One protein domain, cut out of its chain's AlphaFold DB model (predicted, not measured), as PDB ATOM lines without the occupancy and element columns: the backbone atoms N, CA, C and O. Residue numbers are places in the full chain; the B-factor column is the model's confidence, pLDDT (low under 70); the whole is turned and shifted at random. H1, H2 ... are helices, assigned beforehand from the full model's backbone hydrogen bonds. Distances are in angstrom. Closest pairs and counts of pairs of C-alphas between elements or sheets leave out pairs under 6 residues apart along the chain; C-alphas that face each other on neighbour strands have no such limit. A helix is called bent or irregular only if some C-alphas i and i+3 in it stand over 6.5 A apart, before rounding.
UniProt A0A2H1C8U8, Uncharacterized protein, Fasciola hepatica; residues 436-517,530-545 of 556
ATOM      1  N   LYS A 436     -37.549 -35.800  64.181       62.22
ATOM      2  CA  LYS A 436     -38.817 -35.680  64.922       62.22
ATOM      3  C   LYS A 436     -39.992 -35.318  64.014       62.22
ATOM      4  O   LYS A 436     -40.185 -34.138  63.733       62.22
ATOM      5  N   PRO A 437     -40.832 -36.296  63.624       61.00
ATOM      6  CA  PRO A 437     -41.947 -36.065  62.704       61.00
ATOM      7  C   PRO A 437     -43.061 -35.186  63.291       61.00
ATOM      8  O   PRO A 437     -43.852 -34.638  62.533       61.00
ATOM      9  N   GLU A 438     -43.115 -35.036  64.619       58.47
ATOM     10  CA  GLU A 438     -44.101 -34.214  65.338       58.47
ATOM     11  C   GLU A 438     -43.896 -32.701  65.141       58.47
ATOM     12  O   GLU A 438     -44.838 -31.939  65.325       58.47
ATOM     13  N   ASN A 439     -42.695 -32.269  64.731       63.66
ATOM     14  CA  ASN A 439     -42.304 -30.858  64.634       63.66
ATOM     15  C   ASN A 439     -42.050 -30.427  63.175       63.66
ATOM     16  O   ASN A 439     -41.019 -29.828  62.846       63.66
ATOM     17  N   SER A 440     -42.943 -30.806  62.256       63.91
ATOM     18  CA  SER A 440     -42.776 -30.514  60.825       63.91
ATOM     19  C   SER A 440     -42.826 -29.018  60.498       63.91
ATOM     20  O   SER A 440     -42.194 -28.585  59.534       63.91
ATOM     21  N   ASP A 441     -43.550 -28.235  61.295       63.62
ATOM     22  CA  ASP A 441     -43.763 -26.801  61.070       63.62
ATOM     23  C   ASP A 441     -42.516 -25.991  61.454       63.62
ATOM     24  O   ASP A 441     -42.104 -25.067  60.749       63.62
ATOM     25  N   GLU A 442     -41.839 -26.387  62.529       61.00
ATOM     26  CA  GLU A 442     -40.550 -25.829  62.934       61.00
ATOM     27  C   GLU A 442     -39.441 -26.209  61.946       61.00
ATOM     28  O   GLU A 442     -38.594 -25.377  61.621       61.00
ATOM     29  N   LEU A 443     -39.475 -27.429  61.389       69.25
ATOM     30  CA  LEU A 443     -38.557 -27.840  60.320       69.25
ATOM     31  C   LEU A 443     -38.691 -26.932  59.086       69.25
ATOM     32  O   LEU A 443     -37.681 -26.546  58.496       69.25
ATOM     33  N   GLN A 444     -39.915 -26.556  58.709       70.19
ATOM     34  CA  GLN A 444     -40.156 -25.629  57.599       70.19
ATOM     35  C   GLN A 444     -39.571 -24.240  57.854       70.19
ATOM     36  O   GLN A 444     -39.013 -23.632  56.937       70.19
ATOM     37  N   GLN A 445     -39.657 -23.748  59.091       67.25
ATOM     38  CA  GLN A 445     -39.045 -22.478  59.482       67.25
ATOM     39  C   GLN A 445     -37.515 -22.552  59.434       67.25
ATOM     40  O   GLN A 445     -36.894 -21.686  58.824       67.25
ATOM     41  N   VAL A 446     -36.910 -23.617  59.977       67.38
ATOM     42  CA  VAL A 446     -35.453 -23.848  59.908       67.38
ATOM     43  C   VAL A 446     -34.963 -23.843  58.467       67.38
ATOM     44  O   VAL A 446     -33.996 -23.166  58.137       67.38
ATOM     45  N   VAL A 447     -35.636 -24.592  57.596       73.69
ATOM     46  CA  VAL A 447     -35.250 -24.709  56.188       73.69
ATOM     47  C   VAL A 447     -35.439 -23.382  55.447       73.69
ATOM     48  O   VAL A 447     -34.628 -23.048  54.587       73.69
ATOM     49  N   SER A 448     -36.451 -22.589  55.809       73.00
ATOM     50  CA  SER A 448     -36.663 -21.254  55.232       73.00
ATOM     51  C   SER A 448     -35.573 -20.258  55.643       73.00
ATOM     52  O   SER A 448     -35.141 -19.460  54.816       73.00
ATOM     53  N   GLU A 449     -35.083 -20.320  56.882       66.19
ATOM     54  CA  GLU A 449     -33.957 -19.490  57.333       66.19
ATOM     55  C   GLU A 449     -32.614 -19.958  56.741       66.19
ATOM     56  O   GLU A 449     -31.771 -19.131  56.394       66.19
ATOM     57  N   ILE A 450     -32.429 -21.267  56.523       70.25
ATOM     58  CA  ILE A 450     -31.276 -21.812  55.779       70.25
ATOM     59  C   ILE A 450     -31.242 -21.285  54.341       70.25
ATOM     60  O   ILE A 450     -30.167 -20.920  53.863       70.25
ATOM     61  N   ASP A 451     -32.400 -21.233  53.676       73.00
ATOM     62  CA  ASP A 451     -32.551 -20.683  52.323       73.00
ATOM     63  C   ASP A 451     -32.262 -19.177  52.308       73.00
ATOM     64  O   ASP A 451     -31.455 -18.698  51.515       73.00
ATOM     65  N   ARG A 452     -32.850 -18.430  53.255       69.31
ATOM     66  CA  ARG A 452     -32.674 -16.976  53.388       69.31
ATOM     67  C   ARG A 452     -31.213 -16.570  53.582       69.31
ATOM     68  O   ARG A 452     -30.808 -15.511  53.108       69.31
ATOM     69  N   HIS A 453     -30.450 -17.380  54.308       64.19
ATOM     70  CA  HIS A 453     -29.044 -17.127  54.610       64.19
ATOM     71  C   HIS A 453     -28.068 -17.877  53.683       64.19
ATOM     72  O   HIS A 453     -26.864 -17.816  53.923       64.19
ATOM     73  N   GLU A 454     -28.555 -18.579  52.650       65.00
ATOM     74  CA  GLU A 454     -27.758 -19.365  51.688       65.00
ATOM     75  C   GLU A 454     -26.741 -20.325  52.346       65.00
ATOM     76  O   GLU A 454     -25.649 -20.571  51.833       65.00
ATOM     77  N   LEU A 455     -27.085 -20.886  53.509       65.75
ATOM     78  CA  LEU A 455     -26.108 -21.575  54.363       65.75
ATOM     79  C   LEU A 455     -25.671 -22.929  53.804       65.75
ATOM     80  O   LEU A 455     -24.527 -23.337  54.006       65.75
ATOM     81  N   THR A 456     -26.576 -23.644  53.125       64.69
ATOM     82  CA  THR A 456     -26.282 -24.957  52.539       64.69
ATOM     83  C   THR A 456     -27.094 -25.259  51.283       64.69
ATOM     84  O   THR A 456     -28.290 -24.973  51.259       64.69
ATOM     85  N   PRO A 457     -26.502 -25.952  50.288       72.69
ATOM     86  CA  PRO A 457     -27.223 -26.439  49.119       72.69
ATOM     87  C   PRO A 457     -28.380 -27.389  49.483       72.69
ATOM     88  O   PRO A 457     -28.220 -28.229  50.378       72.69
ATOM     89  N   PRO A 458     -29.496 -27.379  48.728       75.56
ATOM     90  CA  PRO A 458     -30.639 -28.264  48.972       75.56
ATOM     91  C   PRO A 458     -30.297 -29.756  48.966       75.56
ATOM     92  O   PRO A 458     -30.958 -30.544  49.636       75.56
ATOM     93  N   LEU A 459     -29.248 -30.149  48.238       74.19
ATOM     94  CA  LEU A 459     -28.767 -31.528  48.202       74.19
ATOM     95  C   LEU A 459     -28.234 -31.989  49.566       74.19
ATOM     96  O   LEU A 459     -28.509 -33.109  49.981       74.19
ATOM     97  N   ILE A 460     -27.522 -31.111  50.281       71.00
ATOM     98  CA  ILE A 460     -27.009 -31.397  51.627       71.00
ATOM     99  C   ILE A 460     -28.170 -31.441  52.625       71.00
ATOM    100  O   ILE A 460     -28.214 -32.324  53.477       71.00
ATOM    101  N   VAL A 461     -29.151 -30.544  52.477       75.81
ATOM    102  CA  VAL A 461     -30.379 -30.553  53.291       75.81
ATOM    103  C   VAL A 461     -31.134 -31.879  53.129       75.81
ATOM    104  O   VAL A 461     -31.526 -32.498  54.117       75.81
ATOM    105  N   LEU A 462     -31.274 -32.353  51.887       74.56
ATOM    106  CA  LEU A 462     -31.861 -33.656  51.569       74.56
ATOM    107  C   LEU A 462     -31.053 -34.820  52.142       74.56
ATOM    108  O   LEU A 462     -31.645 -35.746  52.691       74.56
ATOM    109  N   GLN A 463     -29.724 -34.762  52.049       71.38
ATOM    110  CA  GLN A 463     -28.841 -35.792  52.586       71.38
ATOM    111  C   GLN A 463     -28.988 -35.919  54.110       71.38
ATOM    112  O   GLN A 463     -29.141 -37.024  54.623       71.38
ATOM    113  N   ILE A 464     -29.034 -34.792  54.826       68.00
ATOM    114  CA  ILE A 464     -29.226 -34.757  56.286       68.00
ATOM    115  C   ILE A 464     -30.591 -35.336  56.683       68.00
ATOM    116  O   ILE A 464     -30.691 -36.042  57.685       68.00
ATOM    117  N   LEU A 465     -31.638 -35.076  55.897       71.25
ATOM    118  CA  LEU A 465     -32.966 -35.657  56.117       71.25
ATOM    119  C   LEU A 465     -33.016 -37.157  55.797       71.25
ATOM    120  O   LEU A 465     -33.796 -37.880  56.413       71.25
ATOM    121  N   SER A 466     -32.208 -37.625  54.842       68.38
ATOM    122  CA  SER A 466     -32.122 -39.044  54.484       68.38
ATOM    123  C   SER A 466     -31.245 -39.871  55.424       68.38
ATOM    124  O   SER A 466     -31.511 -41.058  55.580       68.38
ATOM    125  N   ASP A 467     -30.246 -39.252  56.061       65.31
ATOM    126  CA  ASP A 467     -29.376 -39.884  57.065       65.31
ATOM    127  C   ASP A 467     -30.093 -40.118  58.411       65.31
ATOM    128  O   ASP A 467     -29.571 -40.819  59.277       65.31
ATOM    129  N   ALA A 468     -31.279 -39.535  58.618       60.75
ATOM    130  CA  ALA A 468     -32.068 -39.710  59.835       60.75
ATOM    131  C   ALA A 468     -32.731 -41.103  59.911       60.75
ATOM    132  O   ALA A 468     -33.167 -41.655  58.899       60.75
ATOM    133  N   ASP A 469     -32.846 -41.650  61.129       58.22
ATOM    134  CA  ASP A 469     -33.390 -42.989  61.398       58.22
ATOM    135  C   ASP A 469     -34.725 -43.249  60.678       58.22
ATOM    136  O   ASP A 469     -35.681 -42.473  60.770       58.22
ATOM    137  N   VAL A 470     -34.821 -44.403  60.010       55.91
ATOM    138  CA  VAL A 470     -35.941 -44.781  59.122       55.91
ATOM    139  C   VAL A 470     -37.309 -44.713  59.818       55.91
ATOM    140  O   VAL A 470     -38.314 -44.427  59.165       55.91
ATOM    141  N   ASN A 471     -37.339 -44.917  61.139       52.84
ATOM    142  CA  ASN A 471     -38.549 -44.955  61.965       52.84
ATOM    143  C   ASN A 471     -38.940 -43.594  62.578       52.84
ATOM    144  O   ASN A 471     -40.022 -43.489  63.151       52.84
ATOM    145  N   GLN A 472     -38.084 -42.568  62.487       57.91
ATOM    146  CA  GLN A 472     -38.293 -41.241  63.097       57.91
ATOM    147  C   GLN A 472     -37.986 -40.074  62.137       57.91
ATOM    148  O   GLN A 472     -37.832 -38.933  62.563       57.91
ATOM    149  N   ARG A 473     -37.907 -40.327  60.829       63.88
ATOM    150  CA  ARG A 473     -37.637 -39.283  59.832       63.88
ATOM    151  C   ARG A 473     -38.875 -38.448  59.502       63.88
ATOM    152  O   ARG A 473     -39.967 -38.982  59.290       63.88
ATOM    153  N   CYS A 474     -38.690 -37.137  59.379       64.06
ATOM    154  CA  CYS A 474     -39.699 -36.247  58.808       64.06
ATOM    155  C   CYS A 474     -40.039 -36.633  57.359       64.06
ATOM    156  O   CYS A 474     -39.188 -37.094  56.594       64.06
ATOM    157  N   SER A 475     -41.297 -36.429  56.954       67.50
ATOM    158  CA  SER A 475     -41.697 -36.681  55.568       67.50
ATOM    159  C   SER A 475     -41.033 -35.667  54.628       67.50
ATOM    160  O   SER A 475     -40.987 -34.474  54.925       67.50
ATOM    161  N   ILE A 476     -40.573 -36.114  53.452       68.75
ATOM    162  CA  ILE A 476     -40.053 -35.228  52.385       68.75
ATOM    163  C   ILE A 476     -41.092 -34.159  51.992       68.75
ATOM    164  O   ILE A 476     -40.731 -33.081  51.527       68.75
ATOM    165  N   GLY A 477     -42.380 -34.423  52.241       70.00
ATOM    166  CA  GLY A 477     -43.459 -33.455  52.070       70.00
ATOM    167  C   GLY A 477     -43.261 -32.167  52.872       70.00
ATOM    168  O   GLY A 477     -43.622 -31.106  52.373       70.00
ATOM    169  N   ALA A 478     -42.616 -32.226  54.043       70.94
ATOM    170  CA  ALA A 478     -42.365 -31.051  54.876       70.94
ATOM    171  C   ALA A 478     -41.436 -30.032  54.197       70.94
ATOM    172  O   ALA A 478     -41.624 -28.835  54.370       70.94
ATOM    173  N   ILE A 479     -40.479 -30.479  53.374       75.44
ATOM    174  CA  ILE A 479     -39.504 -29.602  52.696       75.44
ATOM    175  C   ILE A 479     -39.794 -29.383  51.206       75.44
ATOM    176  O   ILE A 479     -38.986 -28.784  50.496       75.44
ATOM    177  N   ARG A 480     -40.939 -29.867  50.712       77.56
ATOM    178  CA  ARG A 480     -41.306 -29.815  49.290       77.56
ATOM    179  C   ARG A 480     -41.277 -28.390  48.736       77.56
ATOM    180  O   ARG A 480     -40.711 -28.172  47.668       77.56
ATOM    181  N   ASP A 481     -41.844 -27.436  49.466       77.19
ATOM    182  CA  ASP A 481     -41.965 -26.052  49.000       77.19
ATOM    183  C   ASP A 481     -40.607 -25.346  48.919       77.19
ATOM    184  O   ASP A 481     -40.373 -24.557  48.008       77.19
ATOM    185  N   TYR A 482     -39.683 -25.673  49.824       80.19
ATOM    186  CA  TYR A 482     -38.300 -25.198  49.762       80.19
ATOM    187  C   TYR A 482     -37.576 -25.727  48.518       80.19
ATOM    188  O   TYR A 482     -36.986 -24.954  47.767       80.19
ATOM    189  N   LEU A 483     -37.668 -27.036  48.260       78.81
ATOM    190  CA  LEU A 483     -37.034 -27.644  47.088       78.81
ATOM    191  C   LEU A 483     -37.591 -27.079  45.781       78.81
ATOM    192  O   LEU A 483     -36.825 -26.833  44.853       78.81
ATOM    193  N   LEU A 484     -38.908 -26.860  45.710       81.00
ATOM    194  CA  LEU A 484     -39.553 -26.272  44.537       81.00
ATOM    195  C   LEU A 484     -39.049 -24.851  44.279       81.00
ATOM    196  O   LEU A 484     -38.580 -24.584  43.176       81.00
ATOM    197  N   ARG A 485     -39.034 -23.983  45.300       81.38
ATOM    198  CA  ARG A 485     -38.513 -22.611  45.169       81.38
ATOM    199  C   ARG A 485     -37.065 -22.585  44.689       81.38
ATOM    200  O   ARG A 485     -36.723 -21.811  43.798       81.38
ATOM    201  N   HIS A 486     -36.216 -23.450  45.239       78.56
ATOM    202  CA  HIS A 486     -34.804 -23.474  44.868       78.56
ATOM    203  C   HIS A 486     -34.571 -24.036  43.452       78.56
ATOM    204  O   HIS A 486     -33.694 -23.564  42.726       78.56
ATOM    205  N   LEU A 487     -35.373 -25.017  43.020       79.81
ATOM    206  CA  LEU A 487     -35.333 -25.543  41.650       79.81
ATOM    207  C   LEU A 487     -35.837 -24.519  40.622       79.81
ATOM    208  O   LEU A 487     -35.232 -24.381  39.557       79.81
ATOM    209  N   GLU A 488     -36.906 -23.787  40.942       83.69
ATOM    210  CA  GLU A 488     -37.448 -22.701  40.116       83.69
ATOM    211  C   GLU A 488     -36.429 -21.562  39.971       83.69
ATOM    212  O   GLU A 488     -36.059 -21.195  38.856       83.69
ATOM    213  N   ALA A 489     -35.843 -21.099  41.079       80.06
ATOM    214  CA  ALA A 489     -34.791 -20.081  41.051       80.06
ATOM    215  C   ALA A 489     -33.562 -20.527  40.232       80.06
ATOM    216  O   ALA A 489     -32.995 -19.752  39.455       80.06
ATOM    217  N   GLY A 490     -33.157 -21.796  40.364       79.38
ATOM    218  CA  GLY A 490     -32.070 -22.376  39.577       79.38
ATOM    219  C   GLY A 490     -32.384 -22.439  38.078       79.38
ATOM    220  O   GLY A 490     -31.534 -22.102  37.250       79.38
ATOM    221  N   THR A 491     -33.607 -22.827  37.709       82.31
ATOM    222  CA  THR A 491     -34.036 -22.887  36.302       82.31
ATOM    223  C   THR A 491     -34.141 -21.503  35.674       82.31
ATOM    224  O   THR A 491     -33.676 -21.322  34.545       82.31
ATOM    225  N   ASP A 492     -34.632 -20.505  36.404       85.44
ATOM    226  CA  ASP A 492     -34.667 -19.117  35.940       85.44
ATOM    227  C   ASP A 492     -33.266 -18.549  35.710       85.44
ATOM    228  O   ASP A 492     -33.006 -17.933  34.670       85.44
ATOM    229  N   LYS A 493     -32.322 -18.837  36.613       80.94
ATOM    230  CA  LYS A 493     -30.919 -18.431  36.457       80.94
ATOM    231  C   LYS A 493     -30.272 -19.084  35.233       80.94
ATOM    232  O   LYS A 493     -29.607 -18.405  34.451       80.94
ATOM    233  N   ILE A 494     -30.526 -20.376  35.005       82.06
ATOM    234  CA  ILE A 494     -30.062 -21.087  33.800       82.06
ATOM    235  C   ILE A 494     -30.680 -20.478  32.535       82.06
ATOM    236  O   ILE A 494     -29.981 -20.294  31.535       82.06
ATOM    237  N   ASN A 495     -31.971 -20.144  32.556       86.56
ATOM    238  CA  ASN A 495     -32.661 -19.538  31.419       86.56
ATOM    239  C   ASN A 495     -32.130 -18.131  31.109       86.56
ATOM    240  O   ASN A 495     -31.949 -17.797  29.935       86.56
ATOM    241  N   ALA A 496     -31.831 -17.329  32.133       84.62
ATOM    242  CA  ALA A 496     -31.194 -16.024  31.982       84.62
ATOM    243  C   ALA A 496     -29.792 -16.150  31.365       84.62
ATOM    244  O   ALA A 496     -29.516 -15.515  30.348       84.62
ATOM    245  N   MET A 497     -28.952 -17.054  31.886       79.25
ATOM    246  CA  MET A 497     -27.620 -17.312  31.324       79.25
ATOM    247  C   MET A 497     -27.690 -17.820  29.879       79.25
ATOM    248  O   MET A 497     -26.894 -17.413  29.037       79.25
ATOM    249  N   ARG A 498     -28.657 -18.686  29.542       84.25
ATOM    250  CA  ARG A 498     -28.862 -19.138  28.154       84.25
ATOM    251  C   ARG A 498     -29.214 -17.982  27.220       84.25
ATOM    252  O   ARG A 498     -28.695 -17.944  26.104       84.25
ATOM    253  N   LYS A 499     -30.063 -17.046  27.661       89.06
ATOM    254  CA  LYS A 499     -30.396 -15.835  26.895       89.06
ATOM    255  C   LYS A 499     -29.167 -14.948  26.695       89.06
ATOM    256  O   LYS A 499     -28.926 -14.512  25.576       89.06
ATOM    257  N   GLU A 500     -28.365 -14.747  27.735       85.75
ATOM    258  CA  GLU A 500     -27.126 -13.962  27.660       85.75
ATOM    259  C   GLU A 500     -26.102 -14.597  26.705       85.75
ATOM    260  O   GLU A 500     -25.567 -13.929  25.822       85.75
ATOM    261  N   VAL A 501     -25.892 -15.916  26.791       86.06
ATOM    262  CA  VAL A 501     -25.019 -16.652  25.861       86.06
ATOM    263  C   VAL A 501     -25.502 -16.513  24.417       86.06
ATOM    264  O   VAL A 501     -24.680 -16.382  23.509       86.06
ATOM    265  N   GLN A 502     -26.815 -16.535  24.184       87.88
ATOM    266  CA  GLN A 502     -27.378 -16.350  22.850       87.88
ATOM    267  C   GLN A 502     -27.143 -14.925  22.325       87.88
ATOM    268  O   GLN A 502     -26.690 -14.769  21.192       87.88
ATOM    269  N   GLN A 503     -27.344 -13.901  23.159       87.81
ATOM    270  CA  GLN A 503     -27.054 -12.508  22.800       87.81
ATOM    271  C   GLN A 503     -25.571 -12.301  22.468       87.81
ATOM    272  O   GLN A 503     -25.241 -11.763  21.412       87.81
ATOM    273  N   LEU A 504     -24.665 -12.818  23.303       85.38
ATOM    274  CA  LEU A 504     -23.220 -12.743  23.067       85.38
ATOM    275  C   LEU A 504     -22.805 -13.462  21.774       85.38
ATOM    276  O   LEU A 504     -21.893 -13.008  21.074       85.38
ATOM    277  N   ARG A 505     -23.465 -14.575  21.426       82.62
ATOM    278  CA  ARG A 505     -23.251 -15.294  20.155       82.62
ATOM    279  C   ARG A 505     -23.687 -14.472  18.948       82.62
ATOM    280  O   ARG A 505     -22.973 -14.430  17.949       82.62
ATOM    281  N   GLU A 506     -24.833 -13.810  19.034       86.88
ATOM    282  CA  GLU A 506     -25.336 -12.941  17.969       86.88
ATOM    283  C   GLU A 506     -24.452 -11.709  17.775       86.88
ATOM    284  O   GLU A 506     -24.153 -11.337  16.641       86.88
ATOM    285  N   GLU A 507     -23.966 -11.107  18.860       81.44
ATOM    286  CA  GLU A 507     -23.002 -10.007  18.799       81.44
ATOM    287  C   GLU A 507     -21.651 -10.448  18.233       81.44
ATOM    288  O   GLU A 507     -21.051  -9.725  17.441       81.44
ATOM    289  N   THR A 508     -21.163 -11.645  18.580       81.06
ATOM    290  CA  THR A 508     -19.929 -12.171  17.973       81.06
ATOM    291  C   THR A 508     -20.096 -12.474  16.490       81.06
ATOM    292  O   THR A 508     -19.151 -12.242  15.736       81.06
ATOM    293  N   MET A 509     -21.262 -12.953  16.048       80.62
ATOM    294  CA  MET A 509     -21.558 -13.115  14.620       80.62
ATOM    295  C   MET A 509     -21.604 -11.762  13.902       80.62
ATOM    296  O   MET A 509     -20.869 -11.584  12.933       80.62
ATOM    297  N   ARG A 510     -22.327 -10.772  14.445       80.31
ATOM    298  CA  ARG A 510     -22.352  -9.399  13.907       80.31
ATOM    299  C   ARG A 510     -20.959  -8.768  13.846       80.31
ATOM    300  O   ARG A 510     -20.569  -8.227  12.818       80.31
ATOM    301  N   ASN A 511     -20.162  -8.889  14.906       75.62
ATOM    302  CA  ASN A 511     -18.795  -8.362  14.927       75.62
ATOM    303  C   ASN A 511     -17.891  -9.064  13.904       75.62
ATOM    304  O   ASN A 511     -17.041  -8.415  13.298       75.62
ATOM    305  N   ARG A 512     -18.068 -10.372  13.674       75.50
ATOM    306  CA  ARG A 512     -17.347 -11.104  12.619       75.50
ATOM    307  C   ARG A 512     -17.742 -10.637  11.223       75.50
ATOM    308  O   ARG A 512     -16.858 -10.485  10.387       75.50
ATOM    309  N   GLU A 513     -19.025 -10.390  10.980       75.06
ATOM    310  CA  GLU A 513     -19.511  -9.838   9.712       75.06
ATOM    311  C   GLU A 513     -18.937  -8.439   9.465       75.06
ATOM    312  O   GLU A 513     -18.398  -8.185   8.392       75.06
ATOM    313  N   VAL A 514     -18.938  -7.562  10.475       71.81
ATOM    314  CA  VAL A 514     -18.326  -6.224  10.384       71.81
ATOM    315  C   VAL A 514     -16.823  -6.312  10.096       71.81
ATOM    316  O   VAL A 514     -16.327  -5.610   9.220       71.81
ATOM    317  N   VAL A 515     -16.088  -7.210  10.764       65.31
ATOM    318  CA  VAL A 515     -14.657  -7.447  10.486       65.31
ATOM    319  C   VAL A 515     -14.435  -7.988   9.070       65.31
ATOM    320  O   VAL A 515     -13.485  -7.580   8.407       65.31
ATOM    321  N   HIS A 516     -15.311  -8.864   8.577       64.19
ATOM    322  CA  HIS A 516     -15.242  -9.376   7.207       64.19
ATOM    323  C   HIS A 516     -15.526  -8.275   6.166       64.19
ATOM    324  O   HIS A 516     -14.889  -8.242   5.114       64.19
ATOM    325  N   MET A 517     -16.435  -7.343   6.471       64.75
ATOM    326  CA  MET A 517     -16.761  -6.187   5.623       64.75
ATOM    327  C   MET A 517     -15.642  -5.132   5.587       64.75
ATOM    328  O   MET A 517     -15.544  -4.386   4.617       64.75
ATOM    329  N   THR A 530     -14.600 -10.488  22.883       55.62
ATOM    330  CA  THR A 530     -15.921 -11.108  23.036       55.62
ATOM    331  C   THR A 530     -15.905 -12.636  22.905       55.62
ATOM    332  O   THR A 530     -16.711 -13.307  23.543       55.62
ATOM    333  N   TYR A 531     -14.961 -13.223  22.159       54.09
ATOM    334  CA  TYR A 531     -14.804 -14.680  22.062       54.09
ATOM    335  C   TYR A 531     -14.294 -15.285  23.377       54.09
ATOM    336  O   TYR A 531     -14.778 -16.329  23.817       54.09
ATOM    337  N   HIS A 532     -13.368 -14.601  24.054       58.66
ATOM    338  CA  HIS A 532     -12.904 -15.010  25.380       58.66
ATOM    339  C   HIS A 532     -13.991 -14.843  26.448       58.66
ATOM    340  O   HIS A 532     -14.099 -15.700  27.325       58.66
ATOM    341  N   ALA A 533     -14.826 -13.802  26.349       57.81
ATOM    342  CA  ALA A 533     -15.981 -13.614  27.227       57.81
ATOM    343  C   ALA A 533     -17.037 -14.719  27.035       57.81
ATOM    344  O   ALA A 533     -17.437 -15.358  28.005       57.81
ATOM    345  N   ALA A 534     -17.405 -15.037  25.788       56.25
ATOM    346  CA  ALA A 534     -18.341 -16.122  25.483       56.25
ATOM    347  C   ALA A 534     -17.800 -17.506  25.891       56.25
ATOM    348  O   ALA A 534     -18.556 -18.368  26.339       56.25
ATOM    349  N   ARG A 535     -16.481 -17.728  25.775       60.69
ATOM    350  CA  ARG A 535     -15.826 -18.968  26.217       60.69
ATOM    351  C   ARG A 535     -15.791 -19.101  27.741       60.69
ATOM    352  O   ARG A 535     -16.018 -20.208  28.223       60.69
ATOM    353  N   ARG A 536     -15.561 -18.010  28.486       63.56
ATOM    354  CA  ARG A 536     -15.689 -18.008  29.956       63.56
ATOM    355  C   ARG A 536     -17.123 -18.285  30.385       63.56
ATOM    356  O   ARG A 536     -17.333 -19.237  31.119       63.56
ATOM    357  N   ALA A 537     -18.105 -17.583  29.814       59.00
ATOM    358  CA  ALA A 537     -19.517 -17.821  30.114       59.00
ATOM    359  C   ALA A 537     -19.938 -19.282  29.848       59.00
ATOM    360  O   ALA A 537     -20.687 -19.867  30.625       59.00
ATOM    361  N   ALA A 538     -19.416 -19.912  28.786       59.44
ATOM    362  CA  ALA A 538     -19.647 -21.329  28.502       59.44
ATOM    363  C   ALA A 538     -18.928 -22.286  29.478       59.44
ATOM    364  O   ALA A 538     -19.474 -23.342  29.799       59.44
ATOM    365  N   GLN A 539     -17.725 -21.940  29.951       64.12
ATOM    366  CA  GLN A 539     -17.010 -22.700  30.984       64.12
ATOM    367  C   GLN A 539     -17.700 -22.597  32.348       64.12
ATOM    368  O   GLN A 539     -17.839 -23.615  33.023       64.12
ATOM    369  N   ASP A 540     -18.212 -21.421  32.703       62.28
ATOM    370  CA  ASP A 540     -18.963 -21.198  33.940       62.28
ATOM    371  C   ASP A 540     -20.271 -22.007  33.931       62.28
ATOM    372  O   ASP A 540     -20.573 -22.718  34.891       62.28
ATOM    373  N   LEU A 541     -20.980 -22.036  32.796       56.69
ATOM    374  CA  LEU A 541     -22.151 -22.900  32.582       56.69
ATOM    375  C   LEU A 541     -21.814 -24.396  32.709       56.69
ATOM    376  O   LEU A 541     -22.600 -25.163  33.263       56.69
ATOM    377  N   HIS A 542     -20.644 -24.824  32.224       57.56
ATOM    378  CA  HIS A 542     -20.196 -26.212  32.351       57.56
ATOM    379  C   HIS A 542     -19.833 -26.572  33.800       57.56
ATOM    380  O   HIS A 542     -20.160 -27.666  34.254       57.56
ATOM    381  N   SER A 543     -19.226 -25.645  34.546       56.19
ATOM    382  CA  SER A 543     -18.876 -25.838  35.960       56.19
ATOM    383  C   SER A 543     -20.104 -25.965  36.870       56.19
ATOM    384  O   SER A 543     -20.115 -26.795  37.774       56.19
ATOM    385  N   LEU A 544     -21.179 -25.225  36.572       52.31
ATOM    386  CA  LEU A 544     -22.461 -25.297  37.284       52.31
ATOM    387  C   LEU A 544     -23.269 -26.564  36.950       52.31
ATOM    388  O   LEU A 544     -24.069 -27.016  37.765       52.31
ATOM    389  N   LEU A 545     -23.055 -27.157  35.770       46.66
ATOM    390  CA  LEU A 545     -23.705 -28.402  35.334       46.66
ATOM    391  C   LEU A 545     -22.909 -29.671  35.691       46.66
ATOM    392  O   LEU A 545     -23.475 -30.764  35.673       46.66
TER     393      LEU A 545
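Overview. This is residues 436 to 517 and 530 to 545 of the 556 residues of an uncharacterized protein of Fasciola hepatica (UniProt A0A2H1C8U8). One long helix, H3, makes the long axis of an extended rod; at its first end H1, H2 and the loops that join them gather into a small, loose head, and H4 runs back beside a stretch farther along it. Between head and H4, residues 488 to 493 of H3 stand free, and at the far end residues 512 to 517 stick out alone. The printed part has 98 residues, with four named helices in the order H1, H2, H3, H4 and no named strand, and its class is all helix. It is extended, with a radius of gyration of the C-alphas of 20.8 A and spans of 71 by 19 by 19 A.

Arrangement. Start with H1, residues 437 to 452, which has a kink of 33 degrees near residue 444. Go on to H2, residues 458 to 466; H1 and H2 are near each other, with 5 pairs of C-alphas within 10 A, the closest 8.1 A apart. Next look at H3, residues 476 to 517, which touches H1 with its residues 478 to 482 alone; the closest C-alphas, those of Ser 440 and Ala 478, are 6.0 A apart. H1 and H3 run the same way at a shallow tilt of 25 degrees. H2 and H3 are close but not clearly touching, with the closest C-alphas, those of Pro 458 and Leu 483, 6.7 A apart; they run opposite ways at a shallow tilt of 26 degrees. Last comes H4, residues 530 to 545, which touches residues 497 to 508 of H3, opposite ways at a shallow tilt of 20 degrees; the closest C-alphas, those of Leu 504 and Ala 534, are 6.4 A apart. H4 is apart from H1 and H2. In H2 and H4 every O i to N i+4 pair is within hydrogen-bond range, in H1 10 of 12 and in H3 36 of 38.

Along the chain. Find C-alpha 437 at (-41.947, -36.065, 62.704); from there H1 runs 23.2 A to residue 452, irregular where C-alphas 438 and 441 are 8.6 A apart. H2 covers 12.2 A from residue 458 to residue 466. Find C-alpha 476 at (-40.053, -35.228, 52.385), where H3 begins its 59.8 A; it is irregular where C-alphas 478 and 481 are 7.7 A apart, and it has a kink of 33 degrees near residue 483. H4 runs 22.6 A from residue 530 to C-alpha 545 at (-23.705, -28.402, 35.334).

Size, cuts and confidence. The two C-alphas farthest apart, those of Asn 471 and Met 517, are 71.8 A apart. The link from H1 to H2 is tight, and that from H2 to H3 is short. Residues 518 to 529 are not printed, and C-alphas 517 and 530 across this cut are 18.1 A apart. The mean pLDDT of the printed part is 70.6, with 47 residues under 70, among them residues 466 to 476 and 530 to 545.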